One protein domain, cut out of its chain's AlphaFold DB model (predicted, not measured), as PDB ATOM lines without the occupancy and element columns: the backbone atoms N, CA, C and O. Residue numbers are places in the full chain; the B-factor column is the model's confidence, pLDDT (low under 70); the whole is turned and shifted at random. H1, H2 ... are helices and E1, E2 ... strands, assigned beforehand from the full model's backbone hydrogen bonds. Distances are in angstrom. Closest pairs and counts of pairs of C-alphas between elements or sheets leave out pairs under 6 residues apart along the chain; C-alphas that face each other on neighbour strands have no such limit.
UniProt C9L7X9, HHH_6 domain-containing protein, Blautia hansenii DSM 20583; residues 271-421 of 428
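This is residues 271 to 421 of the 428 residues of the protein "HHH_6 domain-containing protein" of Blautia hansenii DSM 20583 (UniProt C9L7X9). Five strands, E3, E4, E5, E9 and E8, ring a small closed barrel, from which two hairpin arms reach away: the long pair E1 and E2, and the short pair E6 and E7. H1 packs on the outside of the barrel, and the hairpin E10 and E11 extends its sheet from E8. The printed part has 151 residues with one named helix and 11 named strands, in the order E1 E2 E3 E4 E5 H1 E6 E7 E8 E9 E10 E11. The class is mostly strand; the barrel's sheet is mixed and the two arms are antiparallel. The whole is loose, with a radius of gyration of the C-alphas of 18.6 A and spans of 57 by 45 by 26 A.

Residues 271 to 286 hold no named element. E1, residues 287 to 299, and E2, residues 302 to 313, form a hairpin at 165 degrees, with N 295 and O 306 2.8 A apart. E3, residues 316 to 326, E4, residues 331 to 335, and E5, residues 340 to 344, form a meander, each strand the antiparallel neighbour of the one before; N 323 and O 333 are 2.8 A apart, N 334 and O 341 2.9 A. E3 bends by 98 degrees at residue 323. H1, residues 347 to 354, is on the barrel and outside it, at a height over the sheet of 8.2 A; its closest C-alpha pair with E4 is Phe 350 and Leu 331, 8.0 A. In H1 every O i to N i+4 pair is within hydrogen-bond range. E6, residues 357 to 360, and E7, residues 366 to 370, form a hairpin, with N 359 and O 367 2.9 A apart. E8, residues 379 to 387, is antiparallel to E3, with N 318 and O 382 3.0 A apart. E9, residues 390 to 393, forms a hairpin with E8, N 392 to O 385 being 2.8 A, and is the parallel neighbour of E5, N 391 to O 342 being 2.9 A. E10, residues 405 to 411, is antiparallel to E8, N 406 to O 381 being 2.9 A, and forms a hairpin with E11, residues 417 to 420, N 409 to O 418 being 2.8 A.

E1 begins at C-alpha 287 (-33.067, -20.222, -35.390) and is 30.7 A long; E2 is 32.7 A, E3 22.7 A, E8 22.0 A and E10 16.5 A. E11 ends at C-alpha 420 (-60.030, -8.133, -36.624).

The two farthest C-alphas, of Asp 301 and Asp 413, are 64.0 A apart. The printed part has no cut. The link E9 to E10 is long, with 11 residues. The mean pLDDT of the printed part is 92.7, and no printed residue is under 70.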
ATOM      1  N   ASN A 271     -51.494 -16.610 -23.134       92.62
ATOM      2  CA  ASN A 271     -51.211 -17.986 -23.558       92.62
ATOM      3  C   ASN A 271     -52.162 -18.494 -24.654       92.62
ATOM      4  O   ASN A 271     -51.717 -19.164 -25.585       92.62
ATOM      5  N   MET A 272     -53.455 -18.142 -24.599       92.06
ATOM      6  CA  MET A 272     -54.428 -18.532 -25.635       92.06
ATOM      7  C   MET A 272     -54.087 -17.925 -26.999       92.06
ATOM      8  O   MET A 272     -54.418 -18.482 -28.045       92.06
ATOM      9  N   TYR A 273     -53.395 -16.789 -26.988       91.56
ATOM     10  CA  TYR A 273     -53.023 -16.033 -28.172       91.56
ATOM     11  C   TYR A 273     -51.520 -16.090 -28.447       91.56
ATOM     12  O   TYR A 273     -51.043 -15.326 -29.280       91.56
ATOM     13  N   GLY A 274     -50.773 -16.997 -27.805       91.69
ATOM     14  CA  GLY A 274     -49.319 -17.135 -27.960       91.69
ATOM     15  C   GLY A 274     -48.562 -15.812 -27.821       91.69
ATOM     16  O   GLY A 274     -47.619 -15.578 -28.577       91.69
ATOM     17  N   ILE A 275     -49.053 -14.924 -26.953       95.62
ATOM     18  CA  ILE A 275     -48.416 -13.648 -26.642       95.62
ATOM     19  C   ILE A 275     -47.334 -13.907 -25.603       95.62
ATOM     20  O   ILE A 275     -47.577 -14.582 -24.608       95.62
ATOM     21  N   GLU A 276     -46.158 -13.352 -25.839       95.56
ATOM     22  CA  GLU A 276     -44.997 -13.462 -24.964       95.56
ATOM     23  C   GLU A 276     -44.496 -12.062 -24.592       95.56
ATOM     24  O   GLU A 276     -44.711 -11.094 -25.334       95.56
ATOM     25  N   ASP A 277     -43.825 -11.943 -23.445       95.94
ATOM     26  CA  ASP A 277     -43.182 -10.693 -23.048       95.94
ATOM     27  C   ASP A 277     -41.932 -10.453 -23.899       95.94
ATOM     28  O   ASP A 277     -41.007 -11.262 -23.931       95.94
ATOM     29  N   PHE A 278     -41.879  -9.299 -24.565       96.69
ATOM     30  CA  PHE A 278     -40.720  -8.865 -25.337       96.69
ATOM     31  C   PHE A 278     -39.424  -8.894 -24.519       96.69
ATOM     32  O   PHE A 278     -38.373  -9.245 -25.053       96.69
ATOM     33  N   TYR A 279     -39.487  -8.514 -23.241       94.75
ATOM     34  CA  TYR A 279     -38.299  -8.398 -22.398       94.75
ATOM     35  C   TYR A 279     -37.767  -9.744 -21.903       94.75
ATOM     36  O   TYR A 279     -36.587  -9.820 -21.572       94.75
ATOM     37  N   GLU A 280     -38.590 -10.793 -21.936       95.12
ATOM     38  CA  GLU A 280     -38.191 -12.174 -21.643       95.12
ATOM     39  C   GLU A 280     -37.678 -12.915 -22.892       95.12
ATOM     40  O   GLU A 280     -37.022 -13.949 -22.778       95.12
ATOM     41  N   MET A 281     -37.933 -12.388 -24.099       94.75
ATOM     42  CA  MET A 281     -37.408 -12.956 -25.347       94.75
ATOM     43  C   MET A 281     -35.889 -12.766 -25.469       94.75
ATOM     44  O   MET A 281     -35.381 -11.704 -25.090       94.75
ATOM     45  N   PRO A 282     -35.173 -13.709 -26.113       94.31
ATOM     46  CA  PRO A 282     -33.757 -13.534 -26.419       94.31
ATOM     47  C   PRO A 282     -33.538 -12.353 -27.376       94.31
ATOM     48  O   PRO A 282     -34.337 -12.105 -28.283       94.31
ATOM     49  N   GLU A 283     -32.453 -11.606 -27.164       94.62
ATOM     50  CA  GLU A 283     -32.107 -10.439 -27.990       94.62
ATOM     51  C   GLU A 283     -31.727 -10.829 -29.418       94.62
ATOM     52  O   GLU A 283     -32.061 -10.119 -30.371       94.62
ATOM     53  N   GLU A 284     -31.075 -11.982 -29.560       93.62
ATOM     54  CA  GLU A 284     -30.835 -12.616 -30.846       93.62
ATOM     55  C   GLU A 284     -31.966 -13.599 -31.176       93.62
ATOM     56  O   GLU A 284     -32.355 -14.414 -30.334       93.62
ATOM     57  N   PRO A 285     -32.513 -13.557 -32.401       92.62
ATOM     58  CA  PRO A 285     -33.633 -14.407 -32.765       92.62
ATOM     59  C   PRO A 285     -33.221 -15.879 -32.868       92.62
ATOM     60  O   PRO A 285     -32.309 -16.237 -33.615       92.62
ATOM     61  N   GLU A 286     -33.966 -16.747 -32.185       92.12
ATOM     62  CA  GLU A 286     -33.732 -18.192 -32.203       92.12
ATOM     63  C   GLU A 286     -33.954 -18.775 -33.601       92.12
ATOM     64  O   GLU A 286     -35.021 -18.608 -34.199       92.12
ATOM     65  N   ILE A 287     -32.965 -19.500 -34.119       91.38
ATOM     66  CA  ILE A 287     -33.067 -20.222 -35.390       91.38
ATOM     67  C   ILE A 287     -33.695 -21.589 -35.115       91.38
ATOM     68  O   ILE A 287     -33.188 -22.336 -34.284       91.38
ATOM     69  N   TYR A 288     -34.771 -21.933 -35.827       89.00
ATOM     70  CA  TYR A 288     -35.411 -23.254 -35.705       89.00
ATOM     71  C   TYR A 288     -35.315 -24.105 -36.975       89.00
ATOM     72  O   TYR A 288     -35.515 -25.314 -36.913       89.00
ATOM     73  N   ASP A 289     -35.037 -23.489 -38.125       90.06
ATOM     74  CA  ASP A 289     -34.937 -24.162 -39.423       90.06
ATOM     75  C   ASP A 289     -34.104 -23.298 -40.392       90.06
ATOM     76  O   ASP A 289     -33.734 -22.163 -40.080       90.06
ATOM     77  N   THR A 290     -33.786 -23.805 -41.583       90.25
ATOM     78  CA  THR A 290     -33.128 -23.048 -42.654       90.25
ATOM     79  C   THR A 290     -33.816 -23.293 -43.991       90.25
ATOM     80  O   THR A 290     -34.332 -24.371 -44.258       90.25
ATOM     81  N   TYR A 291     -33.806 -22.300 -44.875       88.94
ATOM     82  CA  TYR A 291     -34.298 -22.447 -46.243       88.94
ATOM     83  C   TYR A 291     -33.261 -21.949 -47.244       88.94
ATOM     84  O   TYR A 291     -32.403 -21.127 -46.925       88.94
ATOM     85  N   THR A 292     -33.323 -22.452 -48.472       90.12
ATOM     86  CA  THR A 292     -32.432 -22.022 -49.551       90.12
ATOM     87  C   THR A 292     -33.163 -21.107 -50.521       90.12
ATOM     88  O   THR A 292     -34.338 -21.304 -50.827       90.12
ATOM     89  N   LYS A 293     -32.468 -20.086 -51.023       86.00
ATOM     90  CA  LYS A 293     -32.980 -19.208 -52.076       86.00
ATOM     91  C   LYS A 293     -31.899 -18.974 -53.120       86.00
ATOM     92  O   LYS A 293     -30.739 -18.741 -52.785       86.00
ATOM     93  N   ARG A 294     -32.295 -19.018 -54.393       88.88
ATOM     94  CA  ARG A 294     -31.441 -18.614 -55.515       88.88
ATOM     95  C   ARG A 294     -31.351 -17.092 -55.536       88.88
ATOM     96  O   ARG A 294     -32.372 -16.416 -55.664       88.88
ATOM     97  N   ILE A 295     -30.146 -16.563 -55.391       88.44
ATOM     98  CA  ILE A 295     -29.853 -15.133 -55.456       88.44
ATOM     99  C   ILE A 295     -29.029 -14.841 -56.706       88.44
ATOM    100  O   ILE A 295     -28.141 -15.611 -57.063       88.44
ATOM    101  N   LYS A 296     -29.339 -13.731 -57.380       87.69
ATOM    102  CA  LYS A 296     -28.527 -13.220 -58.484       87.69
ATOM    103  C   LYS A 296     -27.510 -12.236 -57.920       87.69
ATOM    104  O   LYS A 296     -27.900 -11.271 -57.268       87.69
ATOM    105  N   ILE A 297     -26.233 -12.485 -58.167       84.62
ATOM    106  CA  ILE A 297     -25.126 -11.622 -57.751       84.62
ATOM    107  C   ILE A 297     -24.533 -11.011 -59.017       84.62
ATOM    108  O   ILE A 297     -24.273 -11.731 -59.983       84.62
ATOM    109  N   LYS A 298     -24.378  -9.685 -59.025       85.31
ATOM    110  CA  LYS A 298     -23.757  -8.956 -60.132       85.31
ATOM    111  C   LYS A 298     -22.236  -9.046 -59.993       85.31
ATOM    112  O   LYS A 298     -21.705  -8.638 -58.963       85.31
ATOM    113  N   GLU A 299     -21.559  -9.551 -61.017       84.38
ATOM    114  CA  GLU A 299     -20.098  -9.567 -61.145       84.38
ATOM    115  C   GLU A 299     -19.720  -8.881 -62.463       84.38
ATOM    116  O   GLU A 299     -19.919  -9.428 -63.551       84.38
ATOM    117  N   GLY A 300     -19.237  -7.638 -62.367       82.25
ATOM    118  CA  GLY A 300     -19.027  -6.780 -63.535       82.25
ATOM    119  C   GLY A 300     -20.337  -6.537 -64.292       82.25
ATOM    120  O   GLY A 300     -21.332  -6.129 -63.689       82.25
ATOM    121  N   ASP A 301     -20.352  -6.837 -65.591       83.88
ATOM    122  CA  ASP A 301     -21.548  -6.765 -66.449       83.88
ATOM    123  C   ASP A 301     -22.342  -8.082 -66.520       83.88
ATOM    124  O   ASP A 301     -23.341  -8.179 -67.232       83.88
ATOM    125  N   THR A 302     -21.939  -9.101 -65.755       82.50
ATOM    126  CA  THR A 302     -22.587 -10.418 -65.749       82.50
ATOM    127  C   THR A 302     -23.329 -10.697 -64.443       82.50
ATOM    128  O   THR A 302     -23.102 -10.066 -63.408       82.50
ATOM    129  N   TRP A 303     -24.262 -11.651 -64.493       85.44
ATOM    130  CA  TRP A 303     -25.022 -12.111 -63.333       85.44
ATOM    131  C   TRP A 303     -24.771 -13.595 -63.109       85.44
ATOM    132  O   TRP A 303     -25.063 -14.407 -63.987       85.44
ATOM    133  N   ARG A 304     -24.329 -13.963 -61.907       86.81
ATOM    134  CA  ARG A 304     -24.279 -15.363 -61.476       86.81
ATOM    135  C   ARG A 304     -25.441 -15.687 -60.550       86.81
ATOM    136  O   ARG A 304     -25.904 -14.830 -59.797       86.81
ATOM    137  N   THR A 305     -25.917 -16.929 -60.599       86.88
ATOM    138  CA  THR A 305     -26.939 -17.423 -59.668       86.88
ATOM    139  C   THR A 305     -26.278 -18.304 -58.622       86.88
ATOM    140  O   THR A 305     -25.649 -19.297 -58.966       86.88
ATOM    141  N   GLU A 306     -26.458 -17.965 -57.351       89.00
ATOM    142  CA  GLU A 306     -25.927 -18.722 -56.219       89.00
ATOM    143  C   GLU A 306     -27.081 -19.191 -55.325       89.00
ATOM    144  O   GLU A 306     -28.064 -18.473 -55.126       89.00
ATOM    145  N   VAL A 307     -26.995 -20.414 -54.798       88.19
ATOM    146  CA  VAL A 307     -27.963 -20.925 -53.820       88.19
ATOM    147  C   VAL A 307     -27.457 -20.566 -52.431       88.19
ATOM    148  O   VAL A 307     -26.509 -21.171 -51.939       88.19
ATOM    149  N   LYS A 308     -28.106 -19.601 -51.781       88.88
ATOM    150  CA  LYS A 308     -27.745 -19.177 -50.427       88.88
ATOM    151  C   LYS A 308     -28.721 -19.757 -49.408       88.88
ATOM    152  O   LYS A 308     -29.933 -19.769 -49.642       88.88
ATOM    153  N   LYS A 309     -28.190 -20.250 -48.286       90.00
ATOM    154  CA  LYS A 309     -28.973 -20.675 -47.115       90.00
ATOM    155  C   LYS A 309     -29.303 -19.463 -46.246       90.00
ATOM    156  O   LYS A 309     -28.441 -18.628 -45.988       90.00
ATOM    157  N   PHE A 310     -30.547 -19.395 -45.795       88.88
ATOM    158  CA  PHE A 310     -31.073 -18.363 -44.915       88.88
ATOM    159  C   PHE A 310     -31.693 -19.018 -43.677       88.88
ATOM    160  O   PHE A 310     -32.376 -20.039 -43.812       88.88
ATOM    161  N   PRO A 311     -31.480 -18.455 -42.479       91.19
ATOM    162  CA  PRO A 311     -32.118 -18.954 -41.270       91.19
ATOM    163  C   PRO A 311     -33.621 -18.655 -41.276       91.19
ATOM    164  O   PRO A 311     -34.055 -17.596 -41.740       91.19
ATOM    165  N   LYS A 312     -34.413 -19.576 -40.725       91.75
ATOM    166  CA  LYS A 312     -35.773 -19.316 -40.257       91.75
ATOM    167  C   LYS A 312     -35.745 -19.095 -38.751       91.75
ATOM    168  O   LYS A 312     -35.333 -19.962 -37.982       91.75
ATOM    169  N   TYR A 313     -36.222 -17.926 -38.350       93.12
ATOM    170  CA  TYR A 313     -36.339 -17.525 -36.953       93.12
ATOM    171  C   TYR A 313     -37.668 -17.933 -36.337       93.12
ATOM    172  O   TYR A 313     -38.703 -17.873 -36.999       93.12
ATOM    173  N   ARG A 314     -37.665 -18.285 -35.055       91.19
ATOM    174  CA  ARG A 314     -38.880 -18.636 -34.329       91.19
ATOM    175  C   ARG A 314     -39.798 -17.418 -34.236       91.19
ATOM    176  O   ARG A 314     -39.413 -16.382 -33.705       91.19
ATOM    177  N   ILE A 315     -41.011 -17.540 -34.775       93.38
ATOM    178  CA  ILE A 315     -42.003 -16.460 -34.750       93.38
ATOM    179  C   ILE A 315     -42.776 -16.507 -33.434       93.38
ATOM    180  O   ILE A 315     -43.382 -17.523 -33.100       93.38
ATOM    181  N   LYS A 316     -42.768 -15.383 -32.724       93.19
ATOM    182  CA  LYS A 316     -43.513 -15.107 -31.494       93.19
ATOM    183  C   LYS A 316     -44.587 -14.053 -31.760       93.19
ATOM    184  O   LYS A 316     -44.614 -13.451 -32.840       93.19
ATOM    185  N   ARG A 317     -45.457 -13.790 -30.784       95.69
ATOM    186  CA  ARG A 317     -46.362 -12.635 -30.814       95.69
ATOM    187  C   ARG A 317     -46.165 -11.750 -29.592       95.69
ATOM    188  O   ARG A 317     -45.970 -12.246 -28.493       95.69
ATOM    189  N   ILE A 318     -46.269 -10.443 -29.798       97.81
ATOM    190  CA  ILE A 318     -46.400  -9.454 -28.722       97.81
ATOM    191  C   ILE A 318     -47.723  -8.715 -28.887       97.81
ATOM    192  O   ILE A 318     -48.281  -8.672 -29.988       97.81
ATOM    193  N   SER A 319     -48.216  -8.103 -27.816       97.94
ATOM    194  CA  SER A 319     -49.401  -7.249 -27.873       97.94
ATOM    195  C   SER A 319     -49.201  -5.970 -27.078       97.94
ATOM    196  O   SER A 319     -48.431  -5.927 -26.119       97.94
ATOM    197  N   GLY A 320     -49.884  -4.915 -27.502       97.06
ATOM    198  CA  GLY A 320     -49.785  -3.630 -26.839       97.06
ATOM    199  C   GLY A 320     -50.714  -2.581 -27.422       97.06
ATOM    200  O   GLY A 320     -51.357  -2.782 -28.457       97.06
ATOM    201  N   THR A 321     -50.761  -1.445 -26.744       97.06
ATOM    202  CA  THR A 321     -51.479  -0.256 -27.179       97.06
ATOM    203  C   THR A 321     -50.553   0.652 -27.980       97.06
ATOM    204  O   THR A 321     -49.437   0.954 -27.564       97.06
ATOM    205  N   VAL A 322     -50.999   1.101 -29.149       97.00
ATOM    206  CA  VAL A 322     -50.239   1.994 -30.025       97.00
ATOM    207  C   VAL A 322     -50.088   3.360 -29.361       97.00
ATOM    208  O   VAL A 322     -51.081   4.052 -29.132       97.00
ATOM    209  N   LEU A 323     -48.847   3.769 -29.107       95.00
ATOM    210  CA  LEU A 323     -48.509   5.109 -28.628       95.00
ATOM    211  C   LEU A 323     -48.247   6.054 -29.796       95.00
ATOM    212  O   LEU A 323     -48.774   7.162 -29.846       95.00
ATOM    213  N   ASP A 324     -47.443   5.615 -30.757       95.06
ATOM    214  CA  ASP A 324     -47.051   6.451 -31.883       95.06
ATOM    215  C   ASP A 324     -46.629   5.619 -33.096       95.06
ATOM    216  O   ASP A 324     -46.425   4.405 -33.000       95.06
ATOM    217  N   LYS A 325     -46.488   6.276 -34.246       95.88
ATOM    218  CA  LYS A 325     -45.965   5.671 -35.468       95.88
ATOM    219  C   LYS A 325     -45.037   6.626 -36.205       95.88
ATOM    220  O   LYS A 325     -45.313   7.812 -36.345       95.88
ATOM    221  N   ASN A 326     -43.984   6.070 -36.789       97.12
ATOM    222  CA  ASN A 326     -43.099   6.775 -37.702       97.12
ATOM    223  C   ASN A 326     -43.253   6.174 -39.102       97.12
ATOM    224  O   ASN A 326     -42.820   5.045 -39.350       97.12
ATOM    225  N   LYS A 327     -43.885   6.928 -40.008       95.69
ATOM    226  CA  LYS A 327     -44.190   6.470 -41.371       95.69
ATOM    227  C   LYS A 327     -42.934   6.230 -42.197       95.69
ATOM    228  O   LYS A 327     -42.849   5.195 -42.851       95.69
ATOM    229  N   ASP A 328     -41.950   7.117 -42.104       95.44
ATOM    230  CA  ASP A 328     -40.712   7.048 -42.889       95.44
ATOM    231  C   ASP A 328     -39.875   5.832 -42.499       95.44
ATOM    232  O   ASP A 328     -39.321   5.122 -43.337       95.44
ATOM    233  N   LYS A 329     -39.840   5.543 -41.198       96.56
ATOM    234  CA  LYS A 329     -39.139   4.392 -40.640       96.56
ATOM    235  C   LYS A 329     -40.028   3.162 -40.522       96.56
ATOM    236  O   LYS A 329     -39.525   2.150 -40.052       96.56
ATOM    237  N   HIS A 330     -41.290   3.183 -40.934       97.94
ATOM    238  CA  HIS A 330     -42.213   2.044 -40.805       97.94
ATOM    239  C   HIS A 330     -42.220   1.433 -39.385       97.94
ATOM    240  O   HIS A 330     -42.223   0.210 -39.216       97.94
ATOM    241  N   LEU A 331     -42.120   2.292 -38.368       97.94
ATOM    242  CA  LEU A 331     -42.060   1.909 -36.958       97.94
ATOM    243  C   LEU A 331     -43.388   2.228 -36.279       97.94
ATOM    244  O   LEU A 331     -43.998   3.259 -36.558       97.94
ATOM    245  N   VAL A 332     -43.794   1.367 -35.357       98.38
ATOM    246  CA  VAL A 332     -44.917   1.586 -34.445       98.38
ATOM    247  C   VAL A 332     -44.402   1.397 -33.025       98.38
ATOM    248  O   VAL A 332     -43.770   0.387 -32.726       98.38
ATOM    249  N   THR A 333     -44.659   2.364 -32.157       97.88
ATOM    250  CA  THR A 333     -44.318   2.293 -30.737       97.88
ATOM    251  C   THR A 333     -45.506   1.706 -29.988       97.88
ATOM    252  O   THR A 333     -46.586   2.299 -29.994       97.88
ATOM    253  N   LEU A 334     -45.319   0.549 -29.355       97.19
ATOM    254  CA  LEU A 334     -46.342  -0.130 -28.564       97.19
ATOM    255  C   LEU A 334     -46.029  -0.025 -27.077       97.19
ATOM    256  O   LEU A 334     -44.919  -0.333 -26.663       97.19
ATOM    257  N   LEU A 335     -47.014   0.350 -26.271       95.56
ATOM    258  CA  LEU A 335     -46.998   0.086 -24.841       95.56
ATOM    259  C   LEU A 335     -47.508  -1.338 -24.625       95.56
ATOM    260  O   LEU A 335     -48.653  -1.626 -24.949       95.56
ATOM    261  N   THR A 336     -46.650  -2.230 -24.152       95.44
ATOM    262  CA  THR A 336     -47.027  -3.589 -23.731       95.44
ATOM    263  C   THR A 336     -47.321  -3.600 -22.227       95.44
ATOM    264  O   THR A 336     -47.130  -2.587 -21.548       95.44
ATOM    265  N   LYS A 337     -47.736  -4.748 -21.675       92.62
ATOM    266  CA  LYS A 337     -47.960  -4.912 -20.224       92.62
ATOM    267  C   LYS A 337     -46.709  -4.619 -19.381       92.62
ATOM    268  O   LYS A 337     -46.839  -4.216 -18.232       92.62
ATOM    269  N   THR A 338     -45.522  -4.814 -19.950       91.81
ATOM    270  CA  THR A 338     -44.230  -4.788 -19.244       91.81
ATOM    271  C   THR A 338     -43.346  -3.611 -19.663       91.81
ATOM    272  O   THR A 338     -42.382  -3.262 -18.980       91.81
ATOM    273  N   GLY A 339     -43.684  -2.931 -20.763       91.38
ATOM    274  CA  GLY A 339     -43.034  -1.686 -21.154       91.38
ATOM    275  C   GLY A 339     -43.200  -1.322 -22.625       91.38
ATOM    276  O   GLY A 339     -43.930  -1.955 -23.382       91.38
ATOM    277  N   VAL A 340     -42.506  -0.265 -23.039       94.31
ATOM    278  CA  VAL A 340     -42.588   0.260 -24.407       94.31
ATOM    279  C   VAL A 340     -41.700  -0.552 -25.348       94.31
ATOM    280  O   VAL A 340     -40.544  -0.805 -25.026       94.31
ATOM    281  N   VAL A 341     -42.215  -0.935 -26.513       97.06
ATOM    282  CA  VAL A 341     -41.515  -1.728 -27.530       97.06
ATOM    283  C   VAL A 341     -41.629  -1.044 -28.889       97.06
ATOM    284  O   VAL A 341     -42.710  -0.618 -29.300       97.06
ATOM    285  N   MET A 342     -40.512  -0.955 -29.613       98.19
ATOM    286  CA  MET A 342     -40.502  -0.498 -31.001       98.19
ATOM    287  C   MET A 342     -40.731  -1.672 -31.945       98.19
ATOM    288  O   MET A 342     -39.944  -2.616 -31.993       98.19
ATOM    289  N   VAL A 343     -41.785  -1.583 -32.748       98.56
ATOM    290  CA  VAL A 343     -42.148  -2.602 -33.729       98.56
ATOM    291  C   VAL A 343     -41.841  -2.106 -35.130       98.56
ATOM    292  O   VAL A 343     -42.399  -1.110 -35.589       98.56
ATOM    293  N   LYS A 344     -40.958  -2.811 -35.836       98.31
ATOM    294  CA  LYS A 344     -40.552  -2.480 -37.204       98.31
ATOM    295  C   LYS A 344     -41.268  -3.373 -38.201       98.31
ATOM    296  O   LYS A 344     -41.028  -4.577 -38.242       98.31
ATOM    297  N   PHE A 345     -42.073  -2.756 -39.056       98.31
ATOM    298  CA  PHE A 345     -42.747  -3.416 -40.168       98.31
ATOM    299  C   PHE A 345     -41.942  -3.279 -41.466       98.31
ATOM    300  O   PHE A 345     -41.136  -2.356 -41.637       98.31
ATOM    301  N   SER A 346     -42.178  -4.189 -42.416       96.88
ATOM    302  CA  SER A 346     -41.811  -3.934 -43.812       96.88
ATOM    303  C   SER A 346     -42.691  -2.824 -44.400       96.88
ATOM    304  O   SER A 346     -43.800  -2.583 -43.923       96.88
ATOM    305  N   LYS A 347     -42.227  -2.168 -45.474       96.31
ATOM    306  CA  LYS A 347     -42.972  -1.091 -46.147       96.31
ATOM    307  C   LYS A 347     -44.399  -1.513 -46.518       96.31
ATOM    308  O   LYS A 347     -45.345  -0.789 -46.228       96.31
ATOM    309  N   GLY A 348     -44.552  -2.696 -47.120       95.94
ATOM    310  CA  GLY A 348     -45.854  -3.212 -47.552       95.94
ATOM    311  C   GLY A 348     -46.805  -3.474 -46.384       95.94
ATOM    312  O   GLY A 348     -47.934  -2.994 -46.398       95.94
ATOM    313  N   GLN A 349     -46.331  -4.162 -45.338       95.94
ATOM    314  CA  GLN A 349     -47.137  -4.397 -44.132       95.94
ATOM    315  C   GLN A 349     -47.533  -3.082 -43.464       95.94
ATOM    316  O   GLN A 349     -48.686  -2.914 -43.080       95.94
ATOM    317  N   PHE A 350     -46.589  -2.144 -43.340       97.56
ATOM    318  CA  PHE A 350     -46.853  -0.875 -42.682       97.56
ATOM    319  C   PHE A 350     -47.964  -0.105 -43.393       97.56
ATOM    320  O   PHE A 350     -48.937   0.280 -42.755       97.56
ATOM    321  N   VAL A 351     -47.856   0.069 -44.714       96.50
ATOM    322  CA  VAL A 351     -48.876   0.764 -45.514       96.50
ATOM    323  C   VAL A 351     -50.229   0.057 -45.408       96.50
ATOM    324  O   VAL A 351     -51.241   0.714 -45.175       96.50
ATOM    325  N   HIS A 352     -50.245  -1.275 -45.496       95.56
ATOM    326  CA  HIS A 352     -51.473  -2.064 -45.411       95.56
ATOM    327  C   HIS A 352     -52.209  -1.903 -44.071       95.56
ATOM    328  O   HIS A 352     -53.431  -1.803 -44.055       95.56
ATOM    329  N   TYR A 353     -51.502  -1.842 -42.940       96.88
ATOM    330  CA  TYR A 353     -52.123  -1.649 -41.619       96.88
ATOM    331  C   TYR A 353     -52.303  -0.167 -41.238       96.88
ATOM    332  O   TYR A 353     -53.146   0.161 -40.400       96.88
ATOM    333  N   ASP A 354     -51.592   0.754 -41.892       96.88
ATOM    334  CA  ASP A 354     -51.733   2.192 -41.651       96.88
ATOM    335  C   ASP A 354     -52.829   2.865 -42.490       96.88
ATOM    336  O   ASP A 354     -53.295   3.948 -42.136       96.88
ATOM    337  N   GLN A 355     -53.258   2.254 -43.598       94.12
ATOM    338  CA  GLN A 355     -54.226   2.877 -44.504       94.12
ATOM    339  C   GLN A 355     -55.560   3.211 -43.814       94.12
ATOM    340  O   GLN A 355     -56.029   2.473 -42.942       94.12
ATOM    341  N   GLN A 356     -56.180   4.316 -44.230       94.50
ATOM    342  CA  GLN A 356     -57.570   4.647 -43.923       94.50
ATOM    343  C   GLN A 356     -58.424   4.279 -45.134       94.50
ATOM    344  O   GLN A 356     -58.142   4.723 -46.245       94.50
ATOM    345  N   ILE A 357     -59.463   3.488 -44.902       92.19
ATOM    346  CA  ILE A 357     -60.345   2.928 -45.922       92.19
ATOM    347  C   ILE A 357     -61.645   3.730 -45.906       92.19
ATOM    348  O   ILE A 357     -62.220   3.981 -44.845       92.19
ATOM    349  N   SER A 358     -62.089   4.190 -47.071       91.75
ATOM    350  CA  SER A 358     -63.258   5.062 -47.220       91.75
ATOM    351  C   SER A 358     -64.010   4.751 -48.503       91.75
ATOM    352  O   SER A 358     -63.359   4.520 -49.519       91.75
ATOM    353  N   SER A 359     -65.336   4.834 -48.467       89.75
ATOM    354  CA  SER A 359     -66.204   4.806 -49.646       89.75
ATOM    355  C   SER A 359     -66.689   6.209 -50.004       89.75
ATOM    356  O   SER A 359     -66.583   7.144 -49.204       89.75
ATOM    357  N   ILE A 360     -67.194   6.354 -51.224       86.75
ATOM    358  CA  ILE A 360     -67.890   7.548 -51.700       86.75
ATOM    359  C   ILE A 360     -69.354   7.139 -51.883       86.75
ATOM    360  O   ILE A 360     -69.608   6.071 -52.439       86.75
ATOM    361  N   ASP A 361     -70.289   7.919 -51.345       82.19
ATOM    362  CA  ASP A 361     -71.723   7.683 -51.545       82.19
ATOM    363  C   ASP A 361     -72.202   8.185 -52.922       82.19
ATOM    364  O   ASP A 361     -71.457   8.835 -53.658       82.19
ATOM    365  N   GLU A 362     -73.456   7.893 -53.278       81.19
ATOM    366  CA  GLU A 362     -74.077   8.323 -54.547       81.19
ATOM    367  C   GLU A 362     -74.077   9.853 -54.733       81.19
ATOM    368  O   GLU A 362     -74.129  10.347 -55.856       81.19
ATOM    369  N   ASN A 363     -73.951  10.605 -53.635       77.88
ATOM    370  CA  ASN A 363     -73.927  12.065 -53.609       77.88
ATOM    371  C   ASN A 363     -72.499  12.646 -53.636       77.88
ATOM    372  O   ASN A 363     -72.326  13.859 -53.521       77.88
ATOM    373  N   GLY A 364     -71.463  11.808 -53.768       81.62
ATOM    374  CA  GLY A 364     -70.063  12.233 -53.816       81.62
ATOM    375  C   GLY A 364     -69.410  12.488 -52.450       81.62
ATOM    376  O   GLY A 364     -68.250  12.909 -52.399       81.62
ATOM    377  N   ASN A 365     -70.087  12.216 -51.331       83.69
ATOM    378  CA  ASN A 365     -69.521  12.397 -49.996       83.69
ATOM    379  C   ASN A 365     -68.641  11.212 -49.599       83.69
ATOM    380  O   ASN A 365     -69.018  10.043 -49.692       83.69
ATOM    381  N   LYS A 366     -67.455  11.522 -49.071       87.62
ATOM    382  CA  LYS A 366     -66.498  10.520 -48.598       87.62
ATOM    383  C   LYS A 366     -66.838  10.068 -47.177       87.62
ATOM    384  O   LYS A 366     -66.670  10.826 -46.223       87.62
ATOM    385  N   LYS A 367     -67.204   8.797 -47.014       88.94
ATOM    386  CA  LYS A 367     -67.429   8.157 -45.714       88.94
ATOM    387  C   LYS A 367     -66.228   7.297 -45.333       88.94
ATOM    388  O   LYS A 367     -65.817   6.408 -46.073       88.94
ATOM    389  N   VAL A 368     -65.640   7.545 -44.164       90.94
ATOM    390  CA  VAL A 368     -64.559   6.695 -43.636       90.94
ATOM    391  C   VAL A 368     -65.166   5.400 -43.098       90.94
ATOM    392  O   VAL A 368     -65.928   5.440 -42.138       90.94
ATOM    393  N   LEU A 369     -64.808   4.270 -43.708       91.00
ATOM    394  CA  LEU A 369     -65.270   2.934 -43.325       91.00
ATOM    395  C   LEU A 369     -64.375   2.315 -42.252       91.00
ATOM    396  O   LEU A 369     -64.857   1.724 -41.293       91.00
ATOM    397  N   GLU A 370     -63.058   2.487 -42.384       93.19
ATOM    398  CA  GLU A 370     -62.095   1.965 -41.422       93.19
ATOM    399  C   GLU A 370     -60.907   2.919 -41.265       93.19
ATOM    400  O   GLU A 370     -60.317   3.390 -42.239       93.19
ATOM    401  N   LYS A 371     -60.525   3.210 -40.020       94.56
ATOM    402  CA  LYS A 371     -59.333   4.015 -39.711       94.56
ATOM    403  C   LYS A 371     -58.080   3.131 -39.669       94.56
ATOM    404  O   LYS A 371     -58.168   1.915 -39.545       94.56
ATOM    405  N   SER A 372     -56.909   3.765 -39.730       96.19
ATOM    406  CA  SER A 372     -55.606   3.119 -39.501       96.19
ATOM    407  C   SER A 372     -55.629   2.234 -38.250       96.19
ATOM    408  O   SER A 372     -56.054   2.686 -37.181       96.19
ATOM    409  N   TRP A 373     -55.116   1.006 -38.351       97.44
ATOM    410  CA  TRP A 373     -54.921   0.148 -37.182       97.44
ATOM    411  C   TRP A 373     -53.808   0.680 -36.275       97.44
ATOM    412  O   TRP A 373     -53.870   0.489 -35.065       97.44
ATOM    413  N   PHE A 374     -52.861   1.447 -36.824       97.31
ATOM    414  CA  PHE A 374     -51.807   2.146 -36.082       97.31
ATOM    415  C   PHE A 374     -52.236   3.527 -35.568       97.31
ATOM    416  O   PHE A 374     -51.403   4.402 -35.321       97.31
ATOM    417  N   LYS A 375     -53.540   3.781 -35.436       94.62
ATOM    418  CA  LYS A 375     -54.019   4.958 -34.711       94.62
ATOM    419  C   LYS A 375     -53.658   4.817 -33.224       94.62
ATOM    420  O   LYS A 375     -53.835   3.747 -32.648       94.62
ATOM    421  N   ARG A 376     -53.189   5.905 -32.601       92.56
ATOM    422  CA  ARG A 376     -52.920   5.967 -31.154       92.56
ATOM    423  C   ARG A 376     -54.122   5.463 -30.342       92.56
ATOM    424  O   ARG A 376     -55.268   5.755 -30.693       92.56
ATOM    425  N   GLY A 377     -53.847   4.699 -29.287       92.62
ATOM    426  CA  GLY A 377     -54.848   4.104 -28.399       92.62
ATOM    427  C   GLY A 377     -55.494   2.817 -28.931       92.62
ATOM    428  O   GLY A 377     -56.253   2.172 -28.200       92.62
ATOM    429  N   ASN A 378     -55.216   2.418 -30.179       95.75
ATOM    430  CA  ASN A 378     -55.604   1.101 -30.678       95.75
ATOM    431  C   ASN A 378     -54.738   0.018 -30.043       95.75
ATOM    432  O   ASN A 378     -53.542   0.208 -29.841       95.75
ATOM    433  N   LYS A 379     -55.332  -1.145 -29.794       97.25
ATOM    434  CA  LYS A 379     -54.624  -2.329 -29.312       97.25
ATOM    435  C   LYS A 379     -54.346  -3.253 -30.484       97.25
ATOM    436  O   LYS A 379     -55.259  -3.559 -31.249       97.25
ATOM    437  N   ILE A 380     -53.107  -3.699 -30.630       97.94
ATOM    438  CA  ILE A 380     -52.723  -4.635 -31.686       97.94
ATOM    439  C   ILE A 380     -51.925  -5.796 -31.109       97.94
ATOM    440  O   ILE A 380     -51.222  -5.637 -30.110       97.94
ATOM    441  N   ALA A 381     -52.006  -6.951 -31.766       97.62
ATOM    442  CA  ALA A 381     -51.030  -8.020 -31.588       97.62
ATOM    443  C   ALA A 381     -50.251  -8.226 -32.884       97.62
ATOM    444  O   ALA A 381     -50.816  -8.165 -33.980       97.62
ATOM    445  N   VAL A 382     -48.945  -8.441 -32.757       98.00
ATOM    446  CA  VAL A 382     -48.003  -8.475 -33.876       98.00
ATOM    447  C   VAL A 382     -47.175  -9.745 -33.808       98.00
ATOM    448  O   VAL A 382     -46.609 -10.060 -32.766       98.00
ATOM    449  N   CYS A 383     -47.083 -10.451 -34.933       96.69
ATOM    450  CA  CYS A 383     -46.209 -11.607 -35.104       96.69
ATOM    451  C   CYS A 383     -44.822 -11.152 -35.545       96.69
ATOM    452  O   CYS A 383     -44.702 -10.263 -36.394       96.69
ATOM    453  N   GLY A 384     -43.779 -11.772 -35.009       95.94
ATOM    454  CA  GLY A 384     -42.415 -11.392 -35.329       95.94
ATOM    455  C   GLY A 384     -41.377 -12.065 -34.454       95.94
ATOM    456  O   GLY A 384     -41.624 -13.114 -33.869       95.94
ATOM    457  N   TYR A 385     -40.209 -11.449 -34.380       95.56
ATOM    458  CA  TYR A 385     -39.109 -11.883 -33.528       95.56
ATOM    459  C   TYR A 385     -38.370 -10.663 -32.980       95.56
ATOM    460  O   TYR A 385     -38.362  -9.593 -33.603       95.56
ATOM    461  N   ARG A 386     -37.751 -10.818 -31.810       96.62
ATOM    462  CA  ARG A 386     -36.886  -9.794 -31.228       96.62
ATOM    463  C   ARG A 386     -35.546  -9.768 -31.964       96.62
ATOM    464  O   ARG A 386     -35.016 -10.798 -32.370       96.62
ATOM    465  N   GLN A 387     -35.056  -8.561 -32.201       95.44
ATOM    466  CA  GLN A 387     -33.719  -8.293 -32.700       95.44
ATOM    467  C   GLN A 387     -33.202  -7.067 -31.947       95.44
ATOM    468  O   GLN A 387     -33.554  -5.932 -32.287       95.44
ATOM    469  N   ASN A 388     -32.391  -7.311 -30.920       94.94
ATOM    470  CA  ASN A 388     -31.937  -6.306 -29.959       94.94
ATOM    471  C   ASN A 388     -33.146  -5.586 -29.321       94.94
ATOM    472  O   ASN A 388     -34.038  -6.226 -28.759       94.94
ATOM    473  N   ASP A 389     -33.225  -4.261 -29.465       94.56
ATOM    474  CA  ASP A 389     -34.291  -3.410 -28.916       94.56
ATOM    475  C   ASP A 389     -35.531  -3.275 -29.817       94.56
ATOM    476  O   ASP A 389     -36.444  -2.498 -29.526       94.56
ATOM    477  N   ILE A 390     -35.570  -3.988 -30.947       96.94
ATOM    478  CA  ILE A 390     -36.651  -3.883 -31.930       96.94
ATOM    479  C   ILE A 390     -37.354  -5.227 -32.075       96.94
ATOM    480  O   ILE A 390     -36.725  -6.266 -32.265       96.94
ATOM    481  N   PHE A 391     -38.683  -5.199 -32.093       98.25
ATOM    482  CA  PHE A 391     -39.486  -6.330 -32.539       98.25
ATOM    483  C   PHE A 391     -39.729  -6.227 -34.051       98.25
ATOM    484  O   PHE A 391     -40.355  -5.283 -34.542       98.25
ATOM    485  N   ARG A 392     -39.205  -7.176 -34.828       97.56
ATOM    486  CA  ARG A 392     -39.357  -7.220 -36.289       97.56
ATOM    487  C   ARG A 392     -40.664  -7.915 -36.637       97.56
ATOM    488  O   ARG A 392     -40.773  -9.126 -36.477       97.56
ATOM    489  N   ALA A 393     -41.636  -7.164 -37.150       97.50
ATOM    490  CA  ALA A 393     -42.914  -7.723 -37.565       97.50
ATOM    491  C   ALA A 393     -42.724  -8.605 -38.805       97.50
ATOM    492  O   ALA A 393     -42.355  -8.127 -39.881       97.50
ATOM    493  N   TYR A 394     -42.970  -9.902 -38.657       94.44
ATOM    494  CA  TYR A 394     -42.704 -10.881 -39.699       94.44
ATOM    495  C   TYR A 394     -43.547 -12.142 -39.506       94.44
ATOM    496  O   TYR A 394     -43.898 -12.515 -38.390       94.44
ATOM    497  N   LYS A 395     -43.840 -12.823 -40.614       92.19
ATOM    498  CA  LYS A 395     -44.362 -14.190 -40.608       92.19
ATOM    499  C   LYS A 395     -43.818 -14.962 -41.807       92.19
ATOM    500  O   LYS A 395     -43.577 -14.376 -42.863       92.19
ATOM    501  N   TYR A 396     -43.673 -16.271 -41.657       89.62
ATOM    502  CA  TYR A 396     -43.449 -17.170 -42.788       89.62
ATOM    503  C   TYR A 396     -44.788 -17.667 -43.351       89.62
ATOM    504  O   TYR A 396     -45.830 -17.524 -42.709       89.62
ATOM    505  N   ALA A 397     -44.775 -18.220 -44.565       85.56
ATOM    506  CA  ALA A 397     -45.973 -18.783 -45.194       85.56
ATOM    507  C   ALA A 397     -46.501 -20.019 -44.443       85.56
ATOM    508  O   ALA A 397     -47.707 -20.218 -44.372       85.56
ATOM    509  N   ASP A 398     -45.589 -20.787 -43.848       84.50
ATOM    510  CA  ASP A 398     -45.810 -21.971 -43.012       84.50
ATOM    511  C   ASP A 398     -45.994 -21.632 -41.517       84.50
ATOM    512  O   ASP A 398     -46.048 -22.524 -40.676       84.50
ATOM    513  N   SER A 399     -46.092 -20.347 -41.157       82.31
ATOM    514  CA  SER A 399     -46.407 -19.944 -39.784       82.31
ATOM    515  C   SER A 399     -47.858 -20.281 -39.435       82.31
ATOM    516  O   SER A 399     -48.755 -20.104 -40.257       82.31
ATOM    517  N   ALA A 400     -48.111 -20.646 -38.174       82.69
ATOM    518  CA  ALA A 400     -49.462 -20.831 -37.635       82.69
ATOM    519  C   ALA A 400     -50.346 -19.565 -37.721       82.69
ATOM    520  O   ALA A 400     -51.555 -19.631 -37.508       82.69
ATOM    521  N   TYR A 401     -49.761 -18.397 -38.013       84.75
ATOM    522  CA  TYR A 401     -50.461 -17.117 -38.059       84.75
ATOM    523  C   TYR A 401     -50.749 -16.678 -39.494       84.75
ATOM    524  O   TYR A 401     -49.842 -16.417 -40.292       84.75
ATOM    525  N   LYS A 402     -52.037 -16.501 -39.809       85.06
ATOM    526  CA  LYS A 402     -52.478 -16.045 -41.136       85.06
ATOM    527  C   LYS A 402     -51.985 -14.627 -41.456       85.06
ATOM    528  O   LYS A 402     -51.537 -14.385 -42.577       85.06
ATOM    529  N   HIS A 403     -51.969 -13.719 -40.477       90.62
ATOM    530  CA  HIS A 403     -51.573 -12.314 -40.650       90.62
ATOM    531  C   HIS A 403     -50.489 -11.899 -39.653       90.62
ATOM    532  O   HIS A 403     -50.433 -12.402 -38.537       90.62
ATOM    533  N   SER A 404     -49.629 -10.953 -40.049       93.19
ATOM    534  CA  SER A 404     -48.560 -10.436 -39.180       93.19
ATOM    535  C   SER A 404     -49.047  -9.460 -38.111       93.19
ATOM    536  O   SER A 404     -48.311  -9.184 -37.173       93.19
ATOM    537  N   CYS A 405     -50.249  -8.910 -38.258       96.19
ATOM    538  CA  CYS A 405     -50.854  -7.989 -37.304       96.19
ATOM    539  C   CYS A 405     -52.351  -8.275 -37.208       96.19
ATOM    540  O   CYS A 405     -52.972  -8.618 -38.214       96.19
ATOM    541  N   MET A 406     -52.913  -8.086 -36.020       95.88
ATOM    542  CA  MET A 406     -54.350  -8.115 -35.749       95.88
ATOM    543  C   MET A 406     -54.736  -6.919 -34.876       95.88
ATOM    544  O   MET A 406     -53.960  -6.512 -34.008       95.88
ATOM    545  N   LEU A 407     -55.927  -6.370 -35.098       97.56
ATOM    546  CA  LEU A 407     -56.507  -5.307 -34.280       97.56
ATOM    547  C   LEU A 407     -57.369  -5.926 -33.179       97.56
ATOM    548  O   LEU A 407     -58.355  -6.599 -33.473       97.56
ATOM    549  N   ILE A 408     -57.031  -5.667 -31.921       96.69
ATOM    550  CA  ILE A 408     -57.824  -6.088 -30.763       96.69
ATOM    551  C   ILE A 408     -58.910  -5.032 -30.538       96.69
ATOM    552  O   ILE A 408     -58.618  -3.892 -30.175       96.69
ATOM    553  N   LYS A 409     -60.170  -5.409 -30.775       94.00
ATOM    554  CA  LYS A 409     -61.336  -4.526 -30.625       94.00
ATOM    555  C   LYS A 409     -61.835  -4.486 -29.186       94.00
ATOM    556  O   LYS A 409     -62.197  -3.421 -28.699       94.00
ATOM    557  N   LYS A 410     -61.847  -5.640 -28.517       92.81
ATOM    558  CA  LYS A 410     -62.314  -5.786 -27.137       92.81
ATOM    559  C   LYS A 410     -61.590  -6.944 -26.456       92.81
ATOM    560  O   LYS A 410     -61.302  -7.946 -27.108       92.81
ATOM    561  N   VAL A 411     -61.332  -6.795 -25.162       93.81
ATOM    562  CA  VAL A 411     -60.995  -7.894 -24.250       93.81
ATOM    563  C   VAL A 411     -62.246  -8.155 -23.416       93.81
ATOM    564  O   VAL A 411     -62.816  -7.212 -22.867       93.81
ATOM    565  N   ASN A 412     -62.725  -9.391 -23.412       92.88
ATOM    566  CA  ASN A 412     -63.887  -9.815 -22.643       92.88
ATOM    567  C   ASN A 412     -63.483 -10.136 -21.200       92.88
ATOM    568  O   ASN A 412     -62.304 -10.338 -20.906       92.88
ATOM    569  N   ASP A 413     -64.470 -10.226 -20.310       90.12
ATOM    570  CA  ASP A 413     -64.238 -10.457 -18.877       90.12
ATOM    571  C   ASP A 413     -63.582 -11.819 -18.598       90.12
ATOM    572  O   ASP A 413     -62.811 -11.967 -17.653       90.12
ATOM    573  N   ASP A 414     -63.812 -12.805 -19.468       92.69
ATOM    574  CA  ASP A 414     -63.168 -14.120 -19.416       92.69
ATOM    575  C   ASP A 414     -61.722 -14.123 -19.955       92.69
ATOM    576  O   ASP A 414     -61.084 -15.180 -20.014       92.69
ATOM    577  N   GLY A 415     -61.204 -12.965 -20.371       92.44
ATOM    578  CA  GLY A 415     -59.870 -12.773 -20.935       92.44
ATOM    579  C   GLY A 415     -59.725 -13.166 -22.407       92.44
ATOM    580  O   GLY A 415     -58.614 -13.086 -22.944       92.44
ATOM    581  N   SER A 416     -60.813 -13.576 -23.068       95.69
ATOM    582  CA  SER A 416     -60.843 -13.755 -24.520       95.69
ATOM    583  C   SER A 416     -60.874 -12.405 -25.248       95.69
ATOM    584  O   SER A 416     -61.181 -11.368 -24.658       95.69
ATOM    585  N   ILE A 417     -60.547 -12.385 -26.542       95.44
ATOM    586  CA  ILE A 417     -60.547 -11.163 -27.353       95.44
ATOM    587  C   ILE A 417     -61.497 -11.253 -28.540       95.44
ATOM    588  O   ILE A 417     -61.565 -12.264 -29.239       95.44
ATOM    589  N   LEU A 418     -62.146 -10.127 -28.830       95.12
ATOM    590  CA  LEU A 418     -62.708  -9.846 -30.142       95.12
ATOM    591  C   LEU A 418     -61.649  -9.108 -30.959       95.12
ATOM    592  O   LEU A 418     -61.201  -8.026 -30.569       95.12
ATOM    593  N   ALA A 419     -61.267  -9.664 -32.106       93.94
ATOM    594  CA  ALA A 419     -60.231  -9.085 -32.947       93.94
ATOM    595  C   ALA A 419     -60.593  -9.101 -34.432       93.94
ATOM    596  O   ALA A 419     -61.316  -9.971 -34.909       93.94
ATOM    597  N   SER A 420     -60.039  -8.138 -35.166       94.56
ATOM    598  CA  SER A 420     -60.030  -8.133 -36.624       94.56
ATOM    599  C   SER A 420     -58.664  -8.581 -37.123       94.56
ATOM    600  O   SER A 420     -57.634  -8.028 -36.734       94.56
ATOM    601  N   VAL A 421     -58.668  -9.606 -37.972       91.62
ATOM    602  CA  VAL A 421     -57.460 -10.198 -38.565       91.62
ATOM    603  C   VAL A 421     -57.218  -9.726 -39.999       91.62
ATOM    604  O   VAL A 421     -56.081  -9.743 -40.459       91.62
TER     605      VAL A 421